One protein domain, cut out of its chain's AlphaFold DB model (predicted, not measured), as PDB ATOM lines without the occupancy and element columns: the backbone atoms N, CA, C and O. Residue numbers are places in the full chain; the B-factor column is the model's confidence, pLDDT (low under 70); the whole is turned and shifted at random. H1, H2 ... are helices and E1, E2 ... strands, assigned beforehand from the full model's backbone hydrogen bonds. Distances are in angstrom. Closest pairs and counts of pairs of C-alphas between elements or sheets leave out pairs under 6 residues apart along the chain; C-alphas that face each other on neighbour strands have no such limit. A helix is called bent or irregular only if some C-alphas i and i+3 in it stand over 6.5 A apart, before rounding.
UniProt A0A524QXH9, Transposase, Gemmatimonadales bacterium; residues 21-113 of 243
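What this domain is: This is residues 21 to 113 of the 243 residues of the protein "Transposase" of Gemmatimonadales bacterium (UniProt A0A524QXH9). This is a long helical hairpin of two helices side by side, H1 and the first arm of H2, called H2a; H2a runs on past the first residue of H1, and after it H2 bends and its second arm, H2b, leads away from the hairpin, with residues 102 to 112 sticking out. Before H1, the stretch from residue 21 to 39 folds back on itself in a small patch of short strand pairings around the strand E1, and this patch sits beside the later part of H2a. The printed part has 93 residues with one named strand and two named helices, in the order E1, H1, H2 along the chain, and its class is mostly helix. E1 pairs with no named strand. The whole is extended, with a radius of gyration of the C-alphas of 20.2 A, and the C-alphas span 67 by 32 by 15 A along their three main axes.

How they stand to each other: From the first printed residue, residues 21 to 22 pair antiparallel with residues 28 to 29 of the strand E1, residues 28 to 30. The same residues 28 to 29 pair antiparallel with residues 35 to 36 further on. E1 and the helix H1, residues 40 to 60, are apart. After H1 comes H2, residues 68 to 112, which by its hydrogen bonds was assigned as one helix but is bent: C-alphas 95 and 98 are 8.0 A apart. Its arms are H2a, residues 68 to 95, and H2b, residues 98 to 112, while residues 96 and 97 belong to neither. H1 and H2a touch, with 11 pairs of C-alphas within 8 A, and their closest C-alphas are those of Tyr 47 and Met 77, 6.0 A apart. They run opposite ways at a shallow tilt of 15 degrees and form a helical hairpin. Between E1 and H2a there is 1 pair of C-alphas within 8 A, those of Phe 28 and Val 88, 7.6 A apart. The lines of H2a and H2b stand at a steep tilt of 65 degrees. H2b touches no helix, and it is apart from H1 and from E1. In H1, H2a and H2b every pair of O i and N i+4 is within hydrogen-bond range.

Where its parts are: The printed part begins at Asp 21, with its C-alpha at (116.493, 120.421, 115.489). E1, Phe 28 to Thr 30, is 6.7 A from first to last C-alpha. H1, Phe 40 to Asn 60, begins with C-alpha 40 at (127.639, 123.799, 106.353) and measures 30.0 A from first to last C-alpha. H2a, Pro 68 to Asn 95, measures 40.4 A between its first and last C-alphas. H2b, Arg 98 to Phe 112, measures 21.1 A and ends with C-alpha 112 at (114.595, 88.279, 127.275).

The domain as a whole: The two C-alphas farthest apart are those of His 61 and Gly 113, at 68.2 A, while those of Asp 21 and Gly 113, the first and last printed, are 36.0 A apart. Residues 102 to 113, of which 102 to 112 belong to H2b, stand free. Without them the body has 81 residues and spans 56 by 21 by 13 A. The printed part has no cut. The links from E1 to H1, with 9 residues, and from H1 to H2, with 7 residues, are short, and no link is long. The mean pLDDT of the printed part is 84.9, and the model's confidence is low, under 70, at residues 96 to 99, of which 98 and 99 belong to H2b.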
ATOM      1  N   ASP A  21     117.013 119.826 116.717       76.69
ATOM      2  CA  ASP A  21     116.493 120.421 115.489       76.69
ATOM      3  C   ASP A  21     117.510 120.231 114.356       76.69
ATOM      4  O   ASP A  21     118.722 120.329 114.572       76.69
ATOM      5  N   TYR A  22     117.041 119.936 113.146       75.44
ATOM      6  CA  TYR A  22     117.898 119.695 111.985       75.44
ATOM      7  C   TYR A  22     117.622 120.725 110.892       75.44
ATOM      8  O   TYR A  22     116.482 121.013 110.538       75.44
ATOM      9  N   GLY A  23     118.685 121.265 110.300       71.25
ATOM     10  CA  GLY A  23     118.554 122.348 109.334       71.25
ATOM     11  C   GLY A  23     119.695 122.415 108.332       71.25
ATOM     12  O   GLY A  23     120.725 121.760 108.447       71.25
ATOM     13  N   LEU A  24     119.518 123.231 107.293       71.12
ATOM     14  CA  LEU A  24     120.575 123.440 106.297       71.12
ATOM     15  C   LEU A  24     121.565 124.526 106.735       71.12
ATOM     16  O   LEU A  24     122.763 124.379 106.505       71.12
ATOM     17  N   ARG A  25     121.083 125.613 107.362       71.44
ATOM     18  CA  ARG A  25     121.928 126.728 107.844       71.44
ATOM     19  C   ARG A  25     122.825 126.296 109.005       71.44
ATOM     20  O   ARG A  25     124.029 126.537 108.962       71.44
ATOM     21  N   THR A  26     122.225 125.614 109.970       71.50
ATOM     22  CA  THR A  26     122.883 124.923 111.076       71.50
ATOM     23  C   THR A  26     122.479 123.465 110.939       71.50
ATOM     24  O   THR A  26     121.286 123.184 110.937       71.50
ATOM     25  N   LEU A  27     123.450 122.568 110.744       78.56
ATOM     26  CA  LEU A  27     123.201 121.150 110.470       78.56
ATOM     27  C   LEU A  27     122.352 120.504 111.573       78.56
ATOM     28  O   LEU A  27     121.382 119.819 111.267       78.56
ATOM     29  N   PHE A  28     122.708 120.767 112.832       80.12
ATOM     30  CA  PHE A  28     121.923 120.387 114.005       80.12
ATOM     31  C   PHE A  28     121.976 121.493 115.057       80.12
ATOM     32  O   PHE A  28     123.050 122.049 115.292       80.12
ATOM     33  N   ALA A  29     120.856 121.786 115.702       79.69
ATOM     34  CA  ALA A  29     120.795 122.610 116.899       79.69
ATOM     35  C   ALA A  29     120.330 121.764 118.088       79.69
ATOM     36  O   ALA A  29     119.475 120.896 117.918       79.69
ATOM     37  N   THR A  30     120.911 121.991 119.265       80.38
ATOM     38  CA  THR A  30     120.485 121.320 120.500       80.38
ATOM     39  C   THR A  30     119.643 122.260 121.362       80.38
ATOM     40  O   THR A  30     119.828 123.478 121.316       80.38
ATOM     41  N   ASP A  31     118.753 121.705 122.184       76.62
ATOM     42  CA  ASP A  31     118.008 122.428 123.232       76.62
ATOM     43  C   ASP A  31     118.930 123.110 124.261       76.62
ATOM     44  O   ASP A  31     118.566 124.115 124.863       76.62
ATOM     45  N   GLN A  32     120.166 122.621 124.382       79.94
ATOM     46  CA  GLN A  32     121.237 123.197 125.203       79.94
ATOM     47  C   GLN A  32     121.943 124.400 124.538       79.94
ATOM     48  O   GLN A  32     122.919 124.928 125.070       79.94
ATOM     49  N   GLY A  33     121.483 124.837 123.359       76.88
ATOM     50  CA  GLY A  33     121.999 126.011 122.653       76.88
ATOM     51  C   GLY A  33     123.193 125.748 121.729       76.88
ATOM     52  O   GLY A  33     123.766 126.696 121.185       76.88
ATOM     53  N   ASP A  34     123.581 124.488 121.497       81.38
ATOM     54  CA  ASP A  34     124.652 124.189 120.548       81.38
ATOM     55  C   ASP A  34     124.169 124.364 119.109       81.38
ATOM     56  O   ASP A  34     123.253 123.682 118.665       81.38
ATOM     57  N   LEU A  35     124.864 125.194 118.329       83.38
ATOM     58  CA  LEU A  35     124.658 125.307 116.885       83.38
ATOM     59  C   LEU A  35     125.769 124.553 116.143       83.38
ATOM     60  O   LEU A  35     126.904 125.028 116.023       83.38
ATOM     61  N   LEU A  36     125.461 123.363 115.635       81.31
ATOM     62  CA  LEU A  36     126.408 122.447 115.004       81.31
ATOM     63  C   LEU A  36     126.355 122.572 113.479       81.31
ATOM     64  O   LEU A  36     125.301 122.508 112.860       81.31
ATOM     65  N   GLY A  37     127.516 122.736 112.842       78.94
ATOM     66  CA  GLY A  37     127.598 122.851 111.381       78.94
ATOM     67  C   GLY A  37     127.213 124.231 110.836       78.94
ATOM     68  O   GLY A  37     126.725 124.333 109.721       78.94
ATOM     69  N   GLN A  38     127.470 125.313 111.577       80.19
ATOM     70  CA  GLN A  38     127.116 126.698 111.198       80.19
ATOM     71  C   GLN A  38     127.677 127.165 109.836       80.19
ATOM     72  O   GLN A  38     127.177 128.107 109.228       80.19
ATOM     73  N   ARG A  39     128.743 126.524 109.329       80.31
ATOM     74  CA  ARG A  39     129.338 126.827 108.010       80.31
ATOM     75  C   ARG A  39     128.921 125.837 106.919       80.31
ATOM     76  O   ARG A  39     129.429 125.931 105.800       80.31
ATOM     77  N   PHE A  40     128.019 124.906 107.225       82.00
ATOM     78  CA  PHE A  40     127.639 123.799 106.353       82.00
ATOM     79  C   PHE A  40     127.047 124.297 105.033       82.00
ATOM     80  O   PHE A  40     127.639 124.076 103.975       82.00
ATOM     81  N   LEU A  41     125.967 125.084 105.088       85.25
ATOM     82  CA  LEU A  41     125.346 125.651 103.887       85.25
ATOM     83  C   LEU A  41     126.296 126.546 103.089       85.25
ATOM     84  O   LEU A  41     126.298 126.511 101.860       85.25
ATOM     85  N   HIS A  42     127.112 127.351 103.775       87.25
ATOM     86  CA  HIS A  42     128.081 128.226 103.118       87.25
ATOM     87  C   HIS A  42     129.075 127.419 102.271       87.25
ATOM     88  O   HIS A  42     129.313 127.756 101.110       87.25
ATOM     89  N   GLN A  43     129.618 126.331 102.821       86.56
ATOM     90  CA  GLN A  43     130.544 125.468 102.089       86.56
ATOM     91  C   GLN A  43     129.854 124.692 100.965       86.56
ATOM     92  O   GLN A  43     130.407 124.598  99.869       86.56
ATOM     93  N   LEU A  44     128.624 124.211 101.173       87.50
ATOM     94  CA  LEU A  44     127.853 123.571 100.104       87.50
ATOM     95  C   LEU A  44     127.612 124.514  98.926       87.50
ATOM     96  O   LEU A  44     127.831 124.124  97.784       87.50
ATOM     97  N   ARG A  45     127.286 125.783  99.191       91.25
ATOM     98  CA  ARG A  45     127.146 126.817  98.153       91.25
ATOM     99  C   ARG A  45     128.445 127.105  97.401       91.25
ATOM    100  O   ARG A  45     128.394 127.568  96.265       91.25
ATOM    101  N   ILE A  46     129.610 126.906  98.020       92.50
ATOM    102  CA  ILE A  46     130.904 127.037  97.331       92.50
ATOM    103  C   ILE A  46     131.118 125.857  96.385       92.50
ATOM    104  O   ILE A  46     131.528 126.060  95.240       92.50
ATOM    105  N   TYR A  47     130.851 124.634  96.845       92.75
ATOM    106  CA  TYR A  47     130.978 123.447  96.001       92.75
ATOM    107  C   TYR A  47     129.986 123.461  94.845       92.75
ATOM    108  O   TYR A  47     130.403 123.229  93.714       92.75
ATOM    109  N   ASP A  48     128.728 123.807  95.108       91.62
ATOM    110  CA  ASP A  48     127.690 123.936  94.090       91.62
ATOM    111  C   ASP A  48     128.096 124.942  93.006       91.62
ATOM    112  O   ASP A  48     128.228 124.566  91.845       91.62
ATOM    113  N   ARG A  49     128.470 126.176  93.379       94.81
ATOM    114  CA  ARG A  49     128.947 127.181  92.410       94.81
ATOM    115  C   ARG A  49     130.124 126.689  91.566       94.81
ATOM    116  O   ARG A  49     130.176 126.958  90.369       94.81
ATOM    117  N   ARG A  50     131.071 125.953  92.160       94.81
ATOM    118  CA  ARG A  50     132.225 125.388  91.435       94.81
ATOM    119  C   ARG A  50     131.827 124.273  90.471       94.81
ATOM    120  O   ARG A  50     132.365 124.214  89.368       94.81
ATOM    121  N   ILE A  51     130.941 123.377  90.895       94.06
ATOM    122  CA  ILE A  51     130.490 122.225  90.107       94.06
ATOM    123  C   ILE A  51     129.588 122.706  88.971       94.06
ATOM    124  O   ILE A  51     129.880 122.424  87.811       94.06
ATOM    125  N   SER A  52     128.559 123.484  89.301       94.38
ATOM    126  CA  SER A  52     127.570 124.021  88.369       94.38
ATOM    127  C   SER A  52     128.207 125.001  87.381       94.38
ATOM    128  O   SER A  52     127.989 124.883  86.178       94.38
ATOM    129  N   GLY A  53     129.101 125.883  87.846       95.12
ATOM    130  CA  GLY A  53     129.849 126.788  86.967       95.12
ATOM    131  C   GLY A  53     130.770 126.052  85.990       95.12
ATOM    132  O   GLY A  53     130.810 126.381  84.805       95.12
ATOM    133  N   LEU A  54     131.476 125.009  86.448       94.31
ATOM    134  CA  LEU A  54     132.306 124.188  85.563       94.31
ATOM    135  C   LEU A  54     131.458 123.378  84.577       94.31
ATOM    136  O   LEU A  54     131.860 123.215  83.427       94.31
ATOM    137  N   ALA A  55     130.317 122.852  85.019       94.12
ATOM    138  CA  ALA A  55     129.410 122.105  84.163       94.12
ATOM    139  C   ALA A  55     128.873 122.981  83.024       94.12
ATOM    140  O   ALA A  55     129.029 122.603  81.863       94.12
ATOM    141  N   ALA A  56     128.360 124.169  83.355       95.31
ATOM    142  CA  ALA A  56     127.840 125.132  82.391       95.31
ATOM    143  C   ALA A  56     128.919 125.594  81.401       95.31
ATOM    144  O   ALA A  56     128.714 125.525  80.193       95.31
ATOM    145  N   TYR A  57     130.107 125.970  81.893       96.12
ATOM    146  CA  TYR A  57     131.237 126.338  81.034       96.12
ATOM    147  C   TYR A  57     131.541 125.241  80.006       96.12
ATOM    148  O   TYR A  57     131.671 125.503  78.816       96.12
ATOM    149  N   ARG A  58     131.616 123.984  80.449       95.12
ATOM    150  CA  ARG A  58     131.953 122.865  79.559       95.12
ATOM    151  C   ARG A  58     130.859 122.592  78.533       95.12
ATOM    152  O   ARG A  58     131.193 122.393  77.370       95.12
ATOM    153  N   GLN A  59     129.594 122.621  78.946       93.75
ATOM    154  CA  GLN A  59     128.449 122.429  78.052       93.75
ATOM    155  C   GLN A  59     128.382 123.517  76.976       93.75
ATOM    156  O   GLN A  59     128.237 123.189  75.803       93.75
ATOM    157  N   ASN A  60     128.596 124.781  77.353       95.69
ATOM    158  CA  ASN A  60     128.604 125.914  76.420       95.69
ATOM    159  C   ASN A  60     129.732 125.825  75.378       95.69
ATOM    160  O   ASN A  60     129.607 126.366  74.287       95.69
ATOM    161  N   HIS A  61     130.815 125.115  75.695       94.38
ATOM    162  CA  HIS A  61     131.917 124.838  74.771       94.38
ATOM    163  C   HIS A  61     131.803 123.469  74.071       94.38
ATOM    164  O   HIS A  61     132.785 122.989  73.508       94.38
ATOM    165  N   GLY A  62     130.644 122.801  74.130       95.25
ATOM    166  CA  GLY A  62     130.419 121.501  73.481       95.25
ATOM    167  C   GLY A  62     131.219 120.340  74.087       95.25
ATOM    168  O   GLY A  62     131.338 119.273  73.487       95.25
ATOM    169  N   LEU A  63     131.789 120.518  75.281       94.56
ATOM    170  CA  LEU A  63     132.587 119.506  75.968       94.56
ATOM    171  C   LEU A  63     131.716 118.661  76.903       94.56
ATOM    172  O   LEU A  63     130.801 119.155  77.561       94.56
ATOM    173  N   ARG A  64     132.080 117.383  77.083       93.00
ATOM    174  CA  ARG A  64     131.437 116.525  78.096       93.00
ATOM    175  C   ARG A  64     131.581 117.145  79.488       93.00
ATOM    176  O   ARG A  64     132.698 117.456  79.910       93.00
ATOM    177  N   THR A  65     130.480 117.254  80.233       89.06
ATOM    178  CA  THR A  65     130.436 117.826  81.593       89.06
ATOM    179  C   THR A  65     131.454 117.178  82.532       89.06
ATOM    180  O   THR A  65     132.232 117.862  83.203       89.06
ATOM    181  N   ARG A  66     131.507 115.841  82.533       91.94
ATOM    182  CA  ARG A  66     132.436 115.089  83.373       91.94
ATOM    183  C   ARG A  66     133.877 115.270  82.892       91.94
ATOM    184  O   ARG A  66     134.186 115.106  81.716       91.94
ATOM    185  N   SER A  67     134.762 115.612  83.821       94.25
ATOM    186  CA  SER A  67     136.193 115.838  83.594       94.25
ATOM    187  C   SER A  67     136.981 115.555  84.874       94.25
ATOM    188  O   SER A  67     136.390 115.580  85.956       94.25
ATOM    189  N   PRO A  68     138.315 115.373  84.816       96.31
ATOM    190  CA  PRO A  68     139.129 115.213  86.024       96.31
ATOM    191  C   PRO A  68     138.955 116.359  87.035       96.31
ATOM    192  O   PRO A  68     138.997 116.141  88.246       96.31
ATOM    193  N   ARG A  69     138.720 117.588  86.548       93.81
ATOM    194  CA  ARG A  69     138.454 118.764  87.390       93.81
ATOM    195  C   ARG A  69     137.067 118.706  88.039       93.81
ATOM    196  O   ARG A  69     136.956 118.993  89.227       93.81
ATOM    197  N   TYR A  70     136.047 118.279  87.295       95.19
ATOM    198  CA  TYR A  70     134.696 118.051  87.818       95.19
ATOM    199  C   TYR A  70     134.697 116.963  88.900       95.19
ATOM    200  O   TYR A  70     134.248 117.198  90.022       95.19
ATOM    201  N   ASP A  71     135.306 115.811  88.608       93.12
ATOM    202  CA  ASP A  71     135.398 114.682  89.536       93.12
ATOM    203  C   ASP A  71     136.152 115.066  90.821       93.12
ATOM    204  O   ASP A  71     135.809 114.601  91.910       93.12
ATOM    205  N   ARG A  72     137.149 115.959  90.726       96.44
ATOM    206  CA  ARG A  72     137.854 116.515  91.890       96.44
ATOM    207  C   ARG A  72     136.929 117.349  92.777       96.44
ATOM    208  O   ARG A  72     136.939 117.136  93.987       96.44
ATOM    209  N   TYR A  73     136.134 118.263  92.215       93.19
ATOM    210  CA  TYR A  73     135.203 119.084  93.004       93.19
ATOM    211  C   TYR A  73     134.107 118.242  93.659       93.19
ATOM    212  O   TYR A  73     133.850 118.408  94.851       93.19
ATOM    213  N   VAL A  74     133.545 117.267  92.938       92.19
ATOM    214  CA  VAL A  74     132.572 116.319  93.504       92.19
ATOM    215  C   VAL A  74     133.195 115.505  94.642       92.19
ATOM    216  O   VAL A  74     132.579 115.334  95.694       92.19
ATOM    217  N   ARG A  75     134.437 115.029  94.480       95.00
ATOM    218  CA  ARG A  75     135.155 114.295  95.533       95.00
ATOM    219  C   ARG A  75     135.402 115.159  96.769       95.00
ATOM    220  O   ARG A  75     135.205 114.675  97.879       95.00
ATOM    221  N   GLN A  76     135.804 116.418  96.589       93.12
ATOM    222  CA  GLN A  76     136.002 117.361  97.694       93.12
ATOM    223  C   GLN A  76     134.693 117.635  98.442       93.12
ATOM    224  O   GLN A  76     134.680 117.559  99.666       93.12
ATOM    225  N   MET A  77     133.591 117.865  97.722       93.19
ATOM    226  CA  MET A  77     132.265 118.061  98.312       93.19
ATOM    227  C   MET A  77     131.816 116.840  99.125       93.19
ATOM    228  O   MET A  77     131.428 116.972 100.282       93.19
ATOM    229  N   ARG A  78     131.921 115.633  98.552       90.81
ATOM    230  CA  ARG A  78     131.594 114.378  99.254       90.81
ATOM    231  C   ARG A  78     132.476 114.161 100.485       90.81
ATOM    232  O   ARG A  78     131.991 113.677 101.504       90.81
ATOM    233  N   GLY A  79     133.757 114.516 100.390       89.31
ATOM    234  CA  GLY A  79     134.692 114.474 101.514       89.31
ATOM    235  C   GLY A  79     134.282 115.427 102.635       89.31
ATOM    236  O   GLY A  79     134.216 115.008 103.785       89.31
ATOM    237  N   PHE A  80     133.941 116.673 102.296       89.62
ATOM    238  CA  PHE A  80     133.439 117.658 103.252       89.62
ATOM    239  C   PHE A  80     132.170 117.171 103.959       89.62
ATOM    240  O   PHE A  80     132.136 117.164 105.185       89.62
ATOM    241  N   LEU A  81     131.174 116.696 103.201       85.75
ATOM    242  CA  LEU A  81     129.930 116.151 103.748       85.75
ATOM    243  C   LEU A  81     130.199 115.046 104.771       85.75
ATOM    244  O   LEU A  81     129.698 115.101 105.888       85.75
ATOM    245  N   ARG A  82     131.032 114.066 104.407       86.00
ATOM    246  CA  ARG A  82     131.374 112.943 105.285       86.00
ATOM    247  C   ARG A  82     132.037 113.409 106.579       86.00
ATOM    248  O   ARG A  82     131.670 112.935 107.650       86.00
ATOM    249  N   THR A  83     133.007 114.312 106.476       88.25
ATOM    250  CA  THR A  83     133.751 114.803 107.638       88.25
ATOM    251  C   THR A  83     132.868 115.647 108.547       88.25
ATOM    252  O   THR A  83     132.888 115.450 109.758       88.25
ATOM    253  N   GLU A  84     132.073 116.558 107.984       84.38
ATOM    254  CA  GLU A  84     131.268 117.489 108.775       84.38
ATOM    255  C   GLU A  84     130.077 116.789 109.435       84.38
ATOM    256  O   GLU A  84     129.878 116.947 110.638       84.38
ATOM    257  N   ILE A  85     129.357 115.932 108.702       85.38
ATOM    258  CA  ILE A  85     128.280 115.110 109.275       85.38
ATOM    259  C   ILE A  85     128.851 114.174 110.343       85.38
ATOM    260  O   ILE A  85     128.321 114.110 111.447       85.38
ATOM    261  N   GLY A  86     129.967 113.496 110.052       83.19
ATOM    262  CA  GLY A  86     130.612 112.604 111.015       83.19
ATOM    263  C   GLY A  86     131.037 113.327 112.293       83.19
ATOM    264  O   GLY A  86     130.810 112.823 113.387       83.19
ATOM    265  N   ARG A  87     131.602 114.534 112.182       87.38
ATOM    266  CA  ARG A  87     131.986 115.363 113.333       87.38
ATOM    267  C   ARG A  87     130.783 115.713 114.206       87.38
ATOM    268  O   ARG A  87     130.883 115.622 115.428       87.38
ATOM    269  N   VAL A  88     129.672 116.114 113.590       84.25
ATOM    270  CA  VAL A  88     128.463 116.498 114.322       84.25
ATOM    271  C   VAL A  88     127.792 115.284 114.967       84.25
ATOM    272  O   VAL A  88     127.543 115.318 116.167       84.25
ATOM    273  N   LEU A  89     127.607 114.183 114.233       82.06
ATOM    274  CA  LEU A  89     127.052 112.945 114.790       82.06
ATOM    275  C   LEU A  89     127.907 112.391 115.934       82.06
ATOM    276  O   LEU A  89     127.365 112.009 116.964       82.06
ATOM    277  N   ASN A  90     129.238 112.405 115.804       82.69
ATOM    278  CA  ASN A  90     130.125 111.971 116.885       82.69
ATOM    279  C   ASN A  90     129.946 112.825 118.147       82.69
ATOM    280  O   ASN A  90     129.980 112.280 119.248       82.69
ATOM    281  N   ARG A  91     129.733 114.141 118.002       81.06
ATOM    282  CA  ARG A  91     129.447 115.026 119.138       81.06
ATOM    283  C   ARG A  91     128.111 114.671 119.793       81.06
ATOM    284  O   ARG A  91     128.066 114.526 121.004       81.06
ATOM    285  N   LEU A  92     127.061 114.441 119.006       79.56
ATOM    286  CA  LEU A  92     125.743 114.053 119.524       79.56
ATOM    287  C   LEU A  92     125.765 112.691 120.240       79.56
ATOM    288  O   LEU A  92     125.253 112.558 121.350       79.56
ATOM    289  N   VAL A  93     126.425 111.688 119.652       77.19
ATOM    290  CA  VAL A  93     126.600 110.361 120.270       77.19
ATOM    291  C   VAL A  93     127.408 110.445 121.567       77.19
ATOM    292  O   VAL A  93     127.124 109.701 122.502       77.19
ATOM    293  N   THR A  94     128.392 111.347 121.630       76.44
ATOM    294  CA  THR A  94     129.199 111.589 122.838       76.44
ATOM    295  C   THR A  94     128.442 112.379 123.907       76.44
ATOM    296  O   THR A  94     128.767 112.254 125.080       76.44
ATOM    297  N   ASN A  95     127.458 113.196 123.533       72.12
ATOM    298  CA  ASN A  95     126.727 114.010 124.502       72.12
ATOM    299  C   ASN A  95     125.540 113.253 125.112       72.12
ATOM    300  O   ASN A  95     125.324 113.380 126.314       72.12
ATOM    301  N   ALA A  96     124.826 112.440 124.320       66.94
ATOM    302  CA  ALA A  96     123.604 111.751 124.762       66.94
ATOM    303  C   ALA A  96     123.461 110.300 124.250       66.94
ATOM    304  O   ALA A  96     122.940 109.434 124.947       66.94
ATOM    305  N   GLY A  97     123.943 109.989 123.039       66.75
ATOM    306  CA  GLY A  97     123.533 108.770 122.320       66.75
ATOM    307  C   GLY A  97     123.983 107.424 122.904       66.75
ATOM    308  O   GLY A  97     123.379 106.401 122.596       66.75
ATOM    309  N   ARG A  98     125.025 107.381 123.743       68.50
ATOM    310  CA  ARG A  98     125.463 106.123 124.379       68.50
ATOM    311  C   ARG A  98     124.511 105.623 125.469       68.50
ATOM    312  O   ARG A  98     124.344 104.413 125.558       68.50
ATOM    313  N   ARG A  99     123.848 106.518 126.216       68.75
ATOM    314  CA  ARG A  99     122.888 106.133 127.270       68.75
ATOM    315  C   ARG A  99     121.689 105.395 126.682       68.75
ATOM    316  O   ARG A  99     121.342 104.332 127.163       68.75
ATOM    317  N   ILE A 100     121.157 105.887 125.563       74.06
ATOM    318  CA  ILE A 100     120.042 105.253 124.837       74.06
ATOM    319  C   ILE A 100     120.395 103.818 124.410       74.06
ATOM    320  O   ILE A 100     119.561 102.916 124.450       74.06
ATOM    321  N   ILE A 101     121.643 103.583 123.988       75.88
ATOM    322  CA  ILE A 101     122.112 102.237 123.632       75.88
ATOM    323  C   ILE A 101     122.199 101.355 124.883       75.88
ATOM    324  O   ILE A 101     121.784 100.202 124.827       75.88
ATOM    325  N   GLU A 102     122.726 101.878 125.991       74.44
ATOM    326  CA  GLU A 102     122.809 101.164 127.271       74.44
ATOM    327  C   GLU A 102     121.419 100.804 127.815       74.44
ATOM    328  O   GLU A 102     121.195  99.656 128.181       74.44
ATOM    329  N   GLU A 103     120.463 101.730 127.771       76.88
ATOM    330  CA  GLU A 103     119.065 101.487 128.140       76.88
ATOM    331  C   GLU A 103     118.443 100.406 127.273       76.88
ATOM    332  O   GLU A 103     117.894  99.440 127.791       76.88
ATOM    333  N   LYS A 104     118.614 100.495 125.948       77.75
ATOM    334  CA  LYS A 104     118.052  99.479 125.064       77.75
ATOM    335  C   LYS A 104     118.664  98.098 125.296       77.75
ATOM    336  O   LYS A 104     117.993  97.086 125.106       77.75
ATOM    337  N   LEU A 105     119.942  98.042 125.658       78.81
ATOM    338  CA  LEU A 105     120.610  96.804 126.037       78.81
ATOM    339  C   LEU A 105     120.032  96.257 127.354       78.81
ATOM    340  O   LEU A 105     119.695  95.076 127.410       78.81
ATOM    341  N   ASN A 106     119.830  97.104 128.364       80.38
ATOM    342  CA  ASN A 106     119.198  96.704 129.624       80.38
ATOM    343  C   ASN A 106     117.761  96.201 129.415       80.38
ATOM    344  O   ASN A 106     117.431  95.131 129.915       80.38
ATOM    345  N   ASP A 107     116.956  96.867 128.580       77.31
ATOM    346  CA  ASP A 107     115.613  96.393 128.217       77.31
ATOM    347  C   ASP A 107     115.647  94.966 127.653       77.31
ATOM    348  O   ASP A 107     114.796  94.136 127.964       77.31
ATOM    349  N   LEU A 108     116.625  94.665 126.788       74.31
ATOM    350  CA  LEU A 108     116.773  93.335 126.193       74.31
ATOM    351  C   LEU A 108     117.179  92.285 127.233       74.31
ATOM    352  O   LEU A 108     116.758  91.130 127.129       74.31
ATOM    353  N   HIS A 109     117.985  92.669 128.221       81.31
ATOM    354  CA  HIS A 109     118.312  91.813 129.353       81.31
ATOM    355  C   HIS A 109     117.073  91.530 130.206       81.31
ATOM    356  O   HIS A 109     116.761  90.370 130.454       81.31
ATOM    357  N   GLU A 110     116.324  92.562 130.588       84.62
ATOM    358  CA  GLU A 110     115.136  92.426 131.435       84.62
ATOM    359  C   GLU A 110     114.010  91.641 130.747       84.62
ATOM    360  O   GLU A 110     113.384  90.781 131.364       84.62
ATOM    361  N   GLN A 111     113.765  91.897 129.459       87.31
ATOM    362  CA  GLN A 111     112.667  91.266 128.719       87.31
ATOM    363  C   GLN A 111     112.975  89.832 128.285       87.31
ATOM    364  O   GLN A 111     112.069  89.002 128.226       87.31
ATOM    365  N   PHE A 112     114.232  89.537 127.936       88.50
ATOM    366  CA  PHE A 112     114.595  88.279 127.275       88.50
ATOM    367  C   PHE A 112     115.705  87.494 127.985       88.50
ATOM    368  O   PHE A 112     116.098  86.436 127.494       88.50
ATOM    369  N   GLY A 113     116.240  87.989 129.104       86.25
ATOM    370  CA  GLY A 113     117.362  87.366 129.815       86.25
ATOM    371  C   GLY A 113     118.670  87.374 129.018       86.25
ATOM    372  O   GLY A 113     119.514  86.497 129.199       86.25
TER     373      GLY A 113